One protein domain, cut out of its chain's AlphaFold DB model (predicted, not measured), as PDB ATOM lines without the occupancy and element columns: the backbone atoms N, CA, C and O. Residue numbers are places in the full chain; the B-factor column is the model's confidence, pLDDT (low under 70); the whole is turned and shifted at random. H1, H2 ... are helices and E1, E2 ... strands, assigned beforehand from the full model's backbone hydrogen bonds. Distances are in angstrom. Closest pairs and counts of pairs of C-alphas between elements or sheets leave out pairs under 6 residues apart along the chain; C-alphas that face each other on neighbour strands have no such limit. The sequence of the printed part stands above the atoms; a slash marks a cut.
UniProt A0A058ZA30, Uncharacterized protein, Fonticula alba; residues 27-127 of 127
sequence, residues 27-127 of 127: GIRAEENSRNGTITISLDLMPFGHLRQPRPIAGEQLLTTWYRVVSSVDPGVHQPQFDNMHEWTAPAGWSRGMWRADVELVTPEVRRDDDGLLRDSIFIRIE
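AT A GLANCE: This is residues 27 to 127 of the 127 residues of an uncharacterized protein of Fonticula alba (UniProt A0A058ZA30). Two small antiparallel sheets lie partly face to face as a sandwich, E1, E2 and E4 in one and E3, E5 and E6 in the other, with the short helix H1 at one end, where the chain passes from E4 to E5. Long loops join E2 to E3, E3 to E4 and E5 to E6. You have 101 printed residues, with six named strands and one named helix in the order E1 E2 E3 E4 H1 E5 E6, mostly strand. The sheets' orders are E1 - E2 - E4 and E3 - E5 - E6. The whole is only just compact, close to loose, with a radius of gyration of the C-alphas of 15.1 A and spans of 44 by 35 by 20 A.

IN THESE COORDINATES: Find C-alpha 27 at (30.904, 38.016, 30.872); from there E1 runs through residues 27 to 33, 19.7 A. E2, residues 38 to 45, covers 22.7 A, and E3, residues 61 to 69, covers 25.3 A. Next come E4, residues 87 to 91, and H1, residues 92 to 95, which begins at C-alpha 92, (31.197, 20.421, 41.233). E5, residues 97 to 106, is the longest strand, 29.4 A. E6, residues 119 to 126, covers 23.3 A and ends at C-alpha 126, (27.183, 28.405, 41.072).

HOW THE PARTS SIT: Start with the hairpin E1 and E2, at 161 degrees, where N 31 and O 40 are 2.8 A apart, within hydrogen-bond range. On the other side of E2 is E4, antiparallel at 162 degrees, with N 39 and O 90 at 2.8 A. In the other sheet, twisted, E3 and E5 are antiparallel at 159 degrees, with N 65 and O 102 at 2.8 A. The hairpin E5 and E6 has N 103 and O 120 at 2.8 A. The strands of the two sheets stand at 31 degrees; the closest C-alphas of E1 and E6 are those of Ile 28 and Ile 124, 7.0 A apart. E2 and E5 are only just apart, closest at 8.0 A. H1 is on the sheet E1 E2 E4 at a height over the sheet of 8.4 A, only just over E2, on which 3 of its C-alphas fall. H1 is too short for an O i to N i+4 pair; its one O i to N i+3 pair is within range.

THE WHOLE: Look at Arg 35 and Arg 112 for the two C-alphas farthest apart, 48.2 A. The printed part has no cut and ends at the chain's last residue, 127. The long links are residues 46 to 60, 70 to 86 and 107 to 118. Mean pLDDT of the printed part is 92.4, with residue 72 under 70.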
ATOM      1  N   GLY A  27      31.771  38.916  30.122       96.06
ATOM      2  CA  GLY A  27      30.904  38.016  30.872       96.06
ATOM      3  C   GLY A  27      31.638  36.926  31.642       96.06
ATOM      4  O   GLY A  27      32.844  36.732  31.523       96.06
ATOM      5  N   ILE A  28      30.877  36.189  32.447       97.38
ATOM      6  CA  ILE A  28      31.338  34.997  33.157       97.38
ATOM      7  C   ILE A  28      30.274  33.909  33.053       97.38
ATOM      8  O   ILE A  28      29.078  34.178  33.200       97.38
ATOM      9  N   ARG A  29      30.700  32.672  32.805       97.00
ATOM     10  CA  ARG A  29      29.809  31.516  32.658       97.00
ATOM     11  C   ARG A  29      30.343  30.301  33.392       97.00
ATOM     12  O   ARG A  29      31.548  30.125  33.523       97.00
ATOM     13  N   ALA A  30      29.420  29.465  33.853       96.75
ATOM     14  CA  ALA A  30      29.714  28.182  34.467       96.75
ATOM     15  C   ALA A  30      28.941  27.083  33.732       96.75
ATOM     16  O   ALA A  30      27.722  27.163  33.588       96.75
ATOM     17  N   GLU A  31      29.654  26.059  33.278       96.69
ATOM     18  CA  GLU A  31      29.103  24.934  32.530       96.69
ATOM     19  C   GLU A  31      29.360  23.639  33.305       96.69
ATOM     20  O   GLU A  31      30.507  23.256  33.556       96.69
ATOM     21  N   GLU A  32      28.289  22.957  33.716       95.19
ATOM     22  CA  GLU A  32      28.386  21.670  34.402       95.19
ATOM     23  C   GLU A  32      28.470  20.521  33.393       95.19
ATOM     24  O   GLU A  32      27.628  20.358  32.509       95.19
ATOM     25  N   ASN A  33      29.470  19.662  33.568       94.06
ATOM     26  CA  ASN A  33      29.593  18.414  32.842       94.06
ATOM     27  C   ASN A  33      29.086  17.259  33.714       94.06
ATOM     28  O   ASN A  33      29.791  16.718  34.569       94.06
ATOM     29  N   SER A  34      27.849  16.830  33.462       88.25
ATOM     30  CA  SER A  34      27.200  15.770  34.243       88.25
ATOM     31  C   SER A  34      27.868  14.394  34.111       88.25
ATOM     32  O   SER A  34      27.588  13.510  34.915       88.25
ATOM     33  N   ARG A  35      28.736  14.169  33.110       91.25
ATOM     34  CA  ARG A  35      29.378  12.855  32.904       91.25
ATOM     35  C   ARG A  35      30.520  12.601  33.879       91.25
ATOM     36  O   ARG A  35      30.753  11.457  34.252       91.25
ATOM     37  N   ASN A  36      31.249  13.649  34.244       92.62
ATOM     38  CA  ASN A  36      32.410  13.580  35.130       92.62
ATOM     39  C   ASN A  36      32.212  14.381  36.431       92.62
ATOM     40  O   ASN A  36      33.088  14.345  37.292       92.62
ATOM     41  N   GLY A  37      31.078  15.074  36.591       93.38
ATOM     42  CA  GLY A  37      30.745  15.828  37.799       93.38
ATOM     43  C   GLY A  37      31.641  17.047  38.015       93.38
ATOM     44  O   GLY A  37      31.926  17.401  39.162       93.38
ATOM     45  N   THR A  38      32.135  17.660  36.937       96.69
ATOM     46  CA  THR A  38      32.965  18.872  36.995       96.69
ATOM     47  C   THR A  38      32.208  20.089  36.495       96.69
ATOM     48  O   THR A  38      31.334  19.966  35.643       96.69
ATOM     49  N   ILE A  39      32.599  21.267  36.966       97.38
ATOM     50  CA  ILE A  39      32.123  22.554  36.460       97.38
ATOM     51  C   ILE A  39      33.317  23.288  35.862       97.38
ATOM     52  O   ILE A  39      34.357  23.405  36.519       97.38
ATOM     53  N   THR A  40      33.158  23.754  34.627       97.38
ATOM     54  CA  THR A  40      34.091  24.666  33.963       97.38
ATOM     55  C   THR A  40      33.577  26.083  34.129       97.38
ATOM     56  O   THR A  40      32.423  26.350  33.805       97.38
ATOM     57  N   ILE A  41      34.416  26.979  34.641       97.56
ATOM     58  CA  ILE A  41      34.143  28.414  34.650       97.56
ATOM     59  C   ILE A  41      34.983  29.059  33.561       97.56
ATOM     60  O   ILE A  41      36.196  28.847  33.533       97.56
ATOM     61  N   SER A  42      34.347  29.870  32.722       97.81
ATOM     62  CA  SER A  42      35.009  30.657  31.683       97.81
ATOM     63  C   SER A  42      34.686  32.138  31.885       97.81
ATOM     64  O   SER A  42      33.535  32.512  32.125       97.81
ATOM     65  N   LEU A  43      35.722  32.966  31.815       97.50
ATOM     66  CA  LEU A  43      35.681  34.416  31.912       97.50
ATOM     67  C   LEU A  43      35.965  34.993  30.524       97.50
ATOM     68  O   LEU A  43      37.053  34.812  29.977       97.50
ATOM     69  N   ASP A  44      34.977  35.677  29.963       95.75
ATOM     70  CA  ASP A  44      35.077  36.316  28.659       95.75
ATOM     71  C   ASP A  44      35.559  37.765  28.869       95.75
ATOM     72  O   ASP A  44      34.933  38.545  29.589       95.75
ATOM     73  N   LEU A  45      36.710  38.110  28.284       94.81
ATOM     74  CA  LEU A  45      37.400  39.390  28.479       94.81
ATOM     75  C   LEU A  45      37.459  40.200  27.186       94.81
ATOM     76  O   LEU A  45      37.651  39.633  26.105       94.81
ATOM     77  N   MET A  46      37.444  41.529  27.313       90.75
ATOM     78  CA  MET A  46      37.681  42.406  26.170       90.75
ATOM     79  C   MET A  46      39.096  42.153  25.603       90.75
ATOM     80  O   MET A  46      40.059  42.076  26.373       90.75
ATOM     81  N   PRO A  47      39.284  42.055  24.269       86.38
ATOM     82  CA  PRO A  47      40.581  41.742  23.659       86.38
ATOM     83  C   PRO A  47      41.591  42.910  23.716       86.38
ATOM     84  O   PRO A  47      41.935  43.535  22.702       86.38
ATOM     85  N   PHE A  48      42.105  43.193  24.912       84.12
ATOM     86  CA  PHE A  48      43.238  44.087  25.158       84.12
ATOM     87  C   PHE A  48      44.580  43.357  25.139       84.12
ATOM     88  O   PHE A  48      44.659  42.139  25.298       84.12
ATOM     89  N   GLY A  49      45.655  44.127  24.962       79.25
ATOM     90  CA  GLY A  49      47.029  43.689  25.163       79.25
ATOM     91  C   GLY A  49      47.377  42.416  24.416       79.25
ATOM     92  O   GLY A  49      47.303  42.357  23.188       79.25
ATOM     93  N   HIS A  50      47.752  41.390  25.177       78.62
ATOM     94  CA  HIS A  50      48.122  40.078  24.659       78.62
ATOM     95  C   HIS A  50      46.954  39.293  24.030       78.62
ATOM     96  O   HIS A  50      47.202  38.402  23.220       78.62
ATOM     97  N   LEU A  51      45.697  39.621  24.359       81.38
ATOM     98  CA  LEU A  51      44.506  38.995  23.769       81.38
ATOM     99  C   LEU A  51      44.136  39.602  22.408       81.38
ATOM    100  O   LEU A  51      43.352  39.020  21.658       81.38
ATOM    101  N   ARG A  52      44.714  40.756  22.048       86.00
ATOM    102  CA  ARG A  52      44.446  41.410  20.767       86.00
ATOM    103  C   ARG A  52      45.121  40.660  19.620       86.00
ATOM    104  O   ARG A  52      46.344  40.641  19.496       86.00
ATOM    105  N   GLN A  53      44.318  40.127  18.706       84.56
ATOM    106  CA  GLN A  53      44.803  39.519  17.467       84.56
ATOM    107  C   GLN A  53      44.447  40.378  16.245       84.56
ATOM    108  O   GLN A  53      43.392  41.011  16.223       84.56
ATOM    109  N   PRO A  54      45.315  40.437  15.216       85.25
ATOM    110  CA  PRO A  54      46.609  39.752  15.089       85.25
ATOM    111  C   PRO A  54      47.800  40.531  15.686       85.25
ATOM    112  O   PRO A  54      48.947  40.146  15.477       85.25
ATOM    113  N   ARG A  55      47.559  41.665  16.357       84.50
ATOM    114  CA  ARG A  55      48.609  42.591  16.812       84.50
ATOM    115  C   ARG A  55      48.527  42.817  18.326       84.50
ATOM    116  O   ARG A  55      47.847  43.762  18.735       84.50
ATOM    117  N   PRO A  56      49.216  41.995  19.134       85.62
ATOM    118  CA  PRO A  56      49.335  42.254  20.560       85.62
ATOM    119  C   PRO A  56      50.178  43.509  20.809       85.62
ATOM    120  O   PRO A  56      51.074  43.836  20.024       85.62
ATOM    121  N   ILE A  57      49.898  44.211  21.904       85.44
ATOM    122  CA  ILE A  57      50.659  45.392  22.332       85.44
ATOM    123  C   ILE A  57      51.649  44.974  23.418       85.44
ATOM    124  O   ILE A  57      51.269  44.418  24.445       85.44
ATOM    125  N   ALA A  58      52.937  45.231  23.190       86.81
ATOM    126  CA  ALA A  58      53.975  44.927  24.168       86.81
ATOM    127  C   ALA A  58      53.814  45.795  25.426       86.81
ATOM    128  O   ALA A  58      53.619  47.004  25.327       86.81
ATOM    129  N   GLY A  59      53.925  45.175  26.602       87.38
ATOM    130  CA  GLY A  59      53.737  45.849  27.890       87.38
ATOM    131  C   GLY A  59      52.274  46.036  28.298       87.38
ATOM    132  O   GLY A  59      52.036  46.507  29.405       87.38
ATOM    133  N   GLU A  60      51.316  45.642  27.450       90.31
ATOM    134  CA  GLU A  60      49.892  45.641  27.778       90.31
ATOM    135  C   GLU A  60      49.386  44.216  28.061       90.31
ATOM    136  O   GLU A  60      49.539  43.310  27.235       90.31
ATOM    137  N   GLN A  61      48.770  43.996  29.222       92.25
ATOM    138  CA  GLN A  61      48.244  42.692  29.635       92.25
ATOM    139  C   GLN A  61      47.023  42.838  30.542       92.25
ATOM    140  O   GLN A  61      46.918  43.806  31.284       92.25
ATOM    141  N   LEU A  62      46.133  41.847  30.501       93.94
ATOM    142  CA  LEU A  62      45.081  41.674  31.495       93.94
ATOM    143  C   LEU A  62      45.544  40.630  32.508       93.94
ATOM    144  O   LEU A  62      45.939  39.530  32.119       93.94
ATOM    145  N   LEU A  63      45.520  40.995  33.783       95.56
ATOM    146  CA  LEU A  63      45.792  40.109  34.905       95.56
ATOM    147  C   LEU A  63      44.462  39.698  35.521       95.56
ATOM    148  O   LEU A  63      43.627  40.556  35.782       95.56
ATOM    149  N   THR A  64      44.270  38.404  35.764       96.88
ATOM    150  CA  THR A  64      43.032  37.887  36.371       96.88
ATOM    151  C   THR A  64      43.337  37.293  37.737       96.88
ATOM    152  O   THR A  64      44.255  36.488  37.864       96.88
ATOM    153  N   THR A  65      42.554  37.649  38.751       97.94
ATOM    154  CA  THR A  65      42.674  37.128  40.117       97.94
ATOM    155  C   THR A  65      41.332  36.572  40.575       97.94
ATOM    156  O   THR A  65      40.301  37.226  40.431       97.94
ATOM    157  N   TRP A  66      41.328  35.370  41.150       97.62
ATOM    158  CA  TRP A  66      40.095  34.682  41.536       97.62
ATOM    159  C   TRP A  66      39.920  34.608  43.048       97.62
ATOM    160  O   TRP A  66      40.858  34.309  43.785       97.62
ATOM    161  N   TYR A  67      38.691  34.805  43.516       96.94
ATOM    162  CA  TYR A  67      38.341  34.757  44.931       96.94
ATOM    163  C   TYR A  67      37.121  33.878  45.156       96.94
ATOM    164  O   TYR A  67      36.116  33.969  44.446       96.94
ATOM    165  N   ARG A  68      37.180  33.070  46.215       95.62
ATOM    166  CA  ARG A  68      36.016  32.354  46.731       95.62
ATOM    167  C   ARG A  68      35.329  33.201  47.791       95.62
ATOM    168  O   ARG A  68      35.905  33.483  48.838       95.62
ATOM    169  N   VAL A  69      34.086  33.585  47.535       93.88
ATOM    170  CA  VAL A  69      33.326  34.484  48.405       93.88
ATOM    171  C   VAL A  69      32.461  33.654  49.348       93.88
ATOM    172  O   VAL A  69      31.592  32.895  48.922       93.88
ATOM    173  N   VAL A  70      32.710  33.787  50.651       85.00
ATOM    174  CA  VAL A  70      31.995  33.025  51.692       85.00
ATOM    175  C   VAL A  70      30.796  33.811  52.238       85.00
ATOM    176  O   VAL A  70      29.828  33.225  52.713       85.00
ATOM    177  N   SER A  71      30.823  35.142  52.128       78.44
ATOM    178  CA  SER A  71      29.770  36.048  52.594       78.44
ATOM    179  C   SER A  71      29.703  37.289  51.708       78.44
ATOM    180  O   SER A  71      30.721  37.724  51.182       78.44
ATOM    181  N   SER A  72      28.525  37.906  51.591       67.38
ATOM    182  CA  SER A  72      28.314  39.150  50.833       67.38
ATOM    183  C   SER A  72      29.048  40.373  51.401       67.38
ATOM    184  O   SER A  72      29.000  41.438  50.797       67.38
ATOM    185  N   VAL A  73      29.675  40.239  52.572       75.25
ATOM    186  CA  VAL A  73      30.437  41.301  53.254       75.25
ATOM    187  C   VAL A  73      31.950  41.046  53.182       75.25
ATOM    188  O   VAL A  73      32.741  41.928  53.497       75.25
ATOM    189  N   ASP A  74      32.364  39.842  52.781       78.94
ATOM    190  CA  ASP A  74      33.768  39.436  52.741       78.94
ATOM    191  C   ASP A  74      34.349  39.701  51.338       78.94
ATOM    192  O   ASP A  74      33.708  39.335  50.346       78.94
ATOM    193  N   PRO A  75      35.552  40.299  51.213       78.69
ATOM    194  CA  PRO A  75      36.259  40.383  49.934       78.69
ATOM    195  C   PRO A  75      36.546  39.012  49.297       78.69
ATOM    196  O   PRO A  75      36.862  38.964  48.112       78.69
ATOM    197  N   GLY A  76      36.408  37.911  50.033       91.44
ATOM    198  CA  GLY A  76      36.622  36.557  49.554       91.44
ATOM    199  C   GLY A  76      38.062  36.087  49.745       91.44
ATOM    200  O   GLY A  76      38.995  36.864  49.942       91.44
ATOM    201  N   VAL A  77      38.244  34.769  49.685       95.19
ATOM    202  CA  VAL A  77      39.539  34.106  49.851       95.19
ATOM    203  C   VAL A  77      40.184  33.919  48.484       95.19
ATOM    204  O   VAL A  77      39.670  33.151  47.663       95.19
ATOM    205  N   HIS A  78      41.313  34.594  48.260       96.69
ATOM    206  CA  HIS A  78      42.124  34.478  47.044       96.69
ATOM    207  C   HIS A  78      42.471  33.013  46.737       96.69
ATOM    208  O   HIS A  78      42.818  32.242  47.635       96.69
ATOM    209  N   GLN A  79      42.335  32.629  45.469       97.06
ATOM    210  CA  GLN A  79      42.631  31.305  44.926       97.06
ATOM    211  C   GLN A  79      43.802  31.409  43.932       97.06
ATOM    212  O   GLN A  79      43.574  31.420  42.720       97.06
ATOM    213  N   PRO A  80      45.057  31.470  44.419       97.25
ATOM    214  CA  PRO A  80      46.234  31.742  43.586       97.25
ATOM    215  C   PRO A  80      46.479  30.691  42.501       97.25
ATOM    216  O   PRO A  80      47.122  30.964  41.492       97.25
ATOM    217  N   GLN A  81      45.953  29.475  42.672       96.94
ATOM    218  CA  GLN A  81      46.049  28.418  41.669       96.94
ATOM    219  C   GLN A  81      45.335  28.749  40.347       96.94
ATOM    220  O   GLN A  81      45.551  28.036  39.371       96.94
ATOM    221  N   PHE A  82      44.488  29.783  40.317       97.06
ATOM    222  CA  PHE A  82      43.769  30.232  39.123       97.06
ATOM    223  C   PHE A  82      44.215  31.601  38.611       97.06
ATOM    224  O   PHE A  82      43.600  32.135  37.686       97.06
ATOM    225  N   ASP A  83      45.265  32.186  39.186       96.88
ATOM    226  CA  ASP A  83      45.742  33.493  38.747       96.88
ATOM    227  C   ASP A  83      46.120  33.464  37.258       96.88
ATOM    228  O   ASP A  83      46.787  32.550  36.768       96.88
ATOM    229  N   ASN A  84      45.668  34.487  36.536       95.56
ATOM    230  CA  ASN A  84      45.787  34.657  35.087       95.56
ATOM    231  C   ASN A  84      45.118  33.558  34.243       95.56
ATOM    232  O   ASN A  84      45.350  33.487  33.036       95.56
ATOM    233  N   MET A  85      44.274  32.713  34.841       96.00
ATOM    234  CA  MET A  85      43.429  31.786  34.092       96.00
ATOM    235  C   MET A  85      42.119  32.472  33.702       96.00
ATOM    236  O   MET A  85      41.415  33.014  34.554       96.00
ATOM    237  N   HIS A  86      41.773  32.401  32.417       95.38
ATOM    238  CA  HIS A  86      40.467  32.837  31.900       95.38
ATOM    239  C   HIS A  86      39.468  31.677  31.817       95.38
ATOM    240  O   HIS A  86      38.283  31.886  31.590       95.38
ATOM    241  N   GLU A  87      39.935  30.446  32.015       96.69
ATOM    242  CA  GLU A  87      39.099  29.258  32.093       96.69
ATOM    243  C   GLU A  87      39.733  28.249  33.050       96.69
ATOM    244  O   GLU A  87      40.944  28.020  33.006       96.69
ATOM    245  N   TRP A  88      38.921  27.639  33.909       97.62
ATOM    246  CA  TRP A  88      39.358  26.551  34.775       97.62
ATOM    247  C   TRP A  88      38.222  25.571  35.065       97.62
ATOM    248  O   TRP A  88      37.043  25.922  35.079       97.62
ATOM    249  N   THR A  89      38.588  24.314  35.324       97.00
ATOM    250  CA  THR A  89      37.643  23.220  35.577       97.00
ATOM    251  C   THR A  89      37.965  22.543  36.900       97.00
ATOM    252  O   THR A  89      39.114  22.189  37.163       97.00
ATOM    253  N   ALA A  90      36.943  22.312  37.724       96.19
ATOM    254  CA  ALA A  90      37.088  21.631  39.010       96.19
ATOM    255  C   ALA A  90      35.840  20.796  39.367       96.19
ATOM    256  O   ALA A  90      34.780  20.980  38.759       96.19
ATOM    257  N   PRO A  91      35.928  19.851  40.327       96.44
ATOM    258  CA  PRO A  91      34.775  19.069  40.777       96.44
ATOM    259  C   PRO A  91      33.626  19.954  41.281       96.44
ATOM    260  O   PRO A  91      33.857  20.897  42.038       96.44
ATOM    261  N   ALA A  92      32.380  19.605  40.944       94.38
ATOM    262  CA  ALA A  92      31.197  20.421  41.233       94.38
ATOM    263  C   ALA A  92      31.052  20.782  42.722       94.38
ATOM    264  O   ALA A  92      30.783  21.930  43.062       94.38
ATOM    265  N   GLY A  93      31.311  19.834  43.630       91.94
ATOM    266  CA  GLY A  93      31.245  20.086  45.075       91.94
ATOM    267  C   GLY A  93      32.221  21.165  45.560       91.94
ATOM    268  O   GLY A  93      31.950  21.842  46.549       91.94
ATOM    269  N   TRP A  94      33.334  21.360  44.853       92.50
ATOM    270  CA  TRP A  94      34.289  22.418  45.150       92.50
ATOM    271  C   TRP A  94      33.929  23.734  44.457       92.50
ATOM    272  O   TRP A  94      34.029  24.781  45.097       92.50
ATOM    273  N   SER A  95      33.480  23.673  43.199       94.00
ATOM    274  CA  SER A  95      33.136  24.845  42.380       94.00
ATOM    275  C   SER A  95      31.845  25.546  42.812       94.00
ATOM    276  O   SER A  95      31.684  26.731  42.541       94.00
ATOM    277  N   ARG A  96      30.927  24.862  43.503       94.75
ATOM    278  CA  ARG A  96      29.685  25.469  44.008       94.75
ATOM    279  C   ARG A  96      29.933  26.582  45.028       94.75
ATOM    280  O   ARG A  96      30.841  26.510  45.867       94.75
ATOM    281  N   GLY A  97      29.070  27.592  44.988       93.50
ATOM    282  CA  GLY A  97      29.130  28.776  45.843       93.50
ATOM    283  C   GLY A  97      29.307  30.073  45.060       93.50
ATOM    284  O   GLY A  97      29.036  30.137  43.863       93.50
ATOM    285  N   MET A  98      29.717  31.129  45.763       95.12
ATOM    286  CA  MET A  98      29.946  32.444  45.170       95.12
ATOM    287  C   MET A  98      31.424  32.629  44.829       95.12
ATOM    288  O   MET A  98      32.306  32.359  45.649       95.12
ATOM    289  N   TRP A  99      31.673  33.140  43.633       96.00
ATOM    290  CA  TRP A  99      32.995  33.446  43.107       96.00
ATOM    291  C   TRP A  99      33.061  34.897  42.660       96.00
ATOM    292  O   TRP A  99      32.060  35.447  42.200       96.00
ATOM    293  N   ARG A 100      34.246  35.490  42.783       96.56
ATOM    294  CA  ARG A 100      34.591  36.781  42.190       96.56
ATOM    295  C   ARG A 100      35.828  36.610  41.318       96.56
ATOM    296  O   ARG A 100      36.790  35.977  41.757       96.56
ATOM    297  N   ALA A 101      35.793  37.169  40.117       97.31
ATOM    298  CA  ALA A 101      36.974  37.366  39.289       97.31
ATOM    299  C   ALA A 101      37.268  38.863  39.224       97.31
ATOM    300  O   ALA A 101      36.375  39.642  38.892       97.31
ATOM    301  N   ASP A 102      38.502  39.233  39.549       97.38
ATOM    302  CA  ASP A 102      39.024  40.587  39.404       97.38
ATOM    303  C   ASP A 102      39.968  40.613  38.207       97.38
ATOM    304  O   ASP A 102      40.828  39.740  38.075       97.38
ATOM    305  N   VAL A 103      39.812  41.610  37.345       97.06
ATOM    306  CA  VAL A 103      40.615  41.800  36.141       97.06
ATOM    307  C   VAL A 103      41.282  43.162  36.207       97.06
ATOM    308  O   VAL A 103      40.616  44.169  36.424       97.06
ATOM    309  N   GLU A 104      42.594  43.196  36.007       96.19
ATOM    310  CA  GLU A 104      43.393  44.418  35.975       96.19
ATOM    311  C   GLU A 104      44.074  44.563  34.614       96.19
ATOM    312  O   GLU A 104      44.827  43.688  34.182       96.19
ATOM    313  N   LEU A 105      43.830  45.681  33.936       95.06
ATOM    314  CA  LEU A 105      44.599  46.090  32.773       95.06
ATOM    315  C   LEU A 105      45.913  46.714  33.246       95.06
ATOM    316  O   LEU A 105      45.936  47.696  33.976       95.06
ATOM    317  N   VAL A 106      47.029  46.177  32.776       93.81
ATOM    318  CA  VAL A 106      48.343  46.809  32.875       93.81
ATOM    319  C   VAL A 106      48.674  47.326  31.488       93.81
ATOM    320  O   VAL A 106      48.681  46.538  30.549       93.81
ATOM    321  N   THR A 107      48.939  48.624  31.338       91.81
ATOM    322  CA  THR A 107      49.307  49.238  30.052       91.81
ATOM    323  C   THR A 107      50.310  50.372  30.277       91.81
ATOM    324  O   THR A 107      50.174  51.110  31.252       91.81
ATOM    325  N   PRO A 108      51.323  50.561  29.406       89.88
ATOM    326  CA  PRO A 108      52.255  51.686  29.526       89.88
ATOM    327  C   PRO A 108      51.595  53.045  29.248       89.88
ATOM    328  O   PRO A 108      52.206  54.083  29.498       89.88
ATOM    329  N   GLU A 109      50.374  53.045  28.708       90.56
ATOM    330  CA  GLU A 109      49.667  54.255  28.290       90.56
ATOM    331  C   GLU A 109      48.989  55.016  29.428       90.56
ATOM    332  O   GLU A 109      48.672  56.197  29.275       90.56
ATOM    333  N   VAL A 110      48.807  54.360  30.573       91.88
ATOM    334  CA  VAL A 110      48.275  54.964  31.791       91.88
ATOM    335  C   VAL A 110      49.320  54.807  32.885       91.88
ATOM    336  O   VAL A 110      49.670  53.702  33.289       91.88
ATOM    337  N   ARG A 111      49.856  55.933  33.351       89.81
ATOM    338  CA  ARG A 111      50.872  55.980  34.411       89.81
ATOM    339  C   ARG A 111      50.232  56.180  35.775       89.81
ATOM    340  O   ARG A 111      50.837  55.815  36.782       89.81
ATOM    341  N   ARG A 112      49.048  56.796  35.816       88.94
ATOM    342  CA  ARG A 112      48.280  57.020  37.037       88.94
ATOM    343  C   ARG A 112      46.797  56.752  36.804       88.94
ATOM    344  O   ARG A 112      46.208  57.300  35.880       88.94
ATOM    345  N   ASP A 113      46.217  55.958  37.695       91.81
ATOM    346  CA  ASP A 113      44.802  55.592  37.707       91.81
ATOM    347  C   ASP A 113      44.216  55.846  39.098       91.81
ATOM    348  O   ASP A 113      44.077  54.938  39.915       91.81
ATOM    349  N   ASP A 114      43.962  57.118  39.400       91.50
ATOM    350  CA  ASP A 114      43.457  57.525  40.717       91.50
ATOM    351  C   ASP A 114      42.005  57.060  40.947       91.50
ATOM    352  O   ASP A 114      41.588  56.886  42.092       91.50
ATOM    353  N   ASP A 115      41.263  56.812  39.863       92.38
ATOM    354  CA  ASP A 115      39.847  56.436  39.876       92.38
ATOM    355  C   ASP A 115      39.617  54.915  39.758       92.38
ATOM    356  O   ASP A 115      38.480  54.452  39.859       92.38
ATOM    357  N   GLY A 116      40.680  54.117  39.584       94.38
ATOM    358  CA  GLY A 116      40.605  52.654  39.511       94.38
ATOM    359  C   GLY A 116      39.954  52.113  38.233       94.38
ATOM    360  O   GLY A 116      39.367  51.033  38.264       94.38
ATOM    361  N   LEU A 117      40.035  52.851  37.124       94.94
ATOM    362  CA  LEU A 117      39.403  52.529  35.841       94.94
ATOM    363  C   LEU A 117      40.068  51.362  35.101       94.94
ATOM    364  O   LEU A 117      39.497  50.829  34.153       94.94
ATOM    365  N   LEU A 118      41.276  50.962  35.503       95.19
ATOM    366  CA  LEU A 118      41.970  49.807  34.930       95.19
ATOM    367  C   LEU A 118      41.575  48.498  35.615       95.19
ATOM    368  O   LEU A 118      42.186  47.465  35.344       95.19
ATOM    369  N   ARG A 119      40.575  48.517  36.500       96.06
ATOM    370  CA  ARG A 119      40.120  47.342  37.235       96.06
ATOM    371  C   ARG A 119      38.641  47.108  37.034       96.06
ATOM    372  O   ARG A 119      37.844  48.038  37.032       96.06
ATOM    373  N   ASP A 120      38.291  45.838  36.933       96.50
ATOM    374  CA  ASP A 120      36.912  45.397  36.855       96.50
ATOM    375  C   ASP A 120      36.719  44.114  37.661       96.50
ATOM    376  O   ASP A 120      37.656  43.332  37.838       96.50
ATOM    377  N   SER A 121      35.505  43.896  38.150       96.06
ATOM    378  CA  SER A 121      35.173  42.745  38.983       96.06
ATOM    379  C   SER A 121      33.807  42.197  38.614       96.06
ATOM    380  O   SER A 121      32.818  42.928  38.568       96.06
ATOM    381  N   ILE A 122      33.719  40.878  38.461       96.31
ATOM    382  CA  ILE A 122      32.451  40.186  38.232       96.31
ATOM    383  C   ILE A 122      32.239  39.082  39.259       96.31
ATOM    384  O   ILE A 122      33.180  38.417  39.694       96.31
ATOM    385  N   PHE A 123      30.979  38.874  39.638       95.31
ATOM    386  CA  PHE A 123      30.573  37.813  40.550       95.31
ATOM    387  C   PHE A 123      29.739  36.768  39.817       95.31
ATOM    388  O   PHE A 123      28.899  37.106  38.984       95.31
ATOM    389  N   ILE A 124      29.913  35.503  40.189       95.44
ATOM    390  CA  ILE A 124      29.052  34.407  39.743       95.44
ATOM    391  C   ILE A 124      28.687  33.511  40.924       95.44
ATOM    392  O   ILE A 124      29.537  33.134  41.732       95.44
ATOM    393  N   ARG A 125      27.403  33.157  41.021       94.81
ATOM    394  CA  ARG A 125      26.921  32.118  41.931       94.81
ATOM    395  C   ARG A 125      26.704  30.833  41.145       94.81
ATOM    396  O   ARG A 125      26.006  30.843  40.139       94.81
ATOM    397  N   ILE A 126      27.282  29.747  41.643       93.62
ATOM    398  CA  ILE A 126      27.183  28.405  41.072       93.62
ATOM    399  C   ILE A 126      26.398  27.525  42.038       93.62
ATOM    400  O   ILE A 126      26.757  27.438  43.218       93.62
ATOM    401  N   GLU A 127      25.345  26.893  41.525       87.81
ATOM    402  CA  GLU A 127      24.395  26.070  42.288       87.81
ATOM    403  C   GLU A 127      24.713  24.567  42.270       87.81
ATOM    404  O   GLU A 127      25.332  24.043  41.313       87.81
TER     405      GLU A 127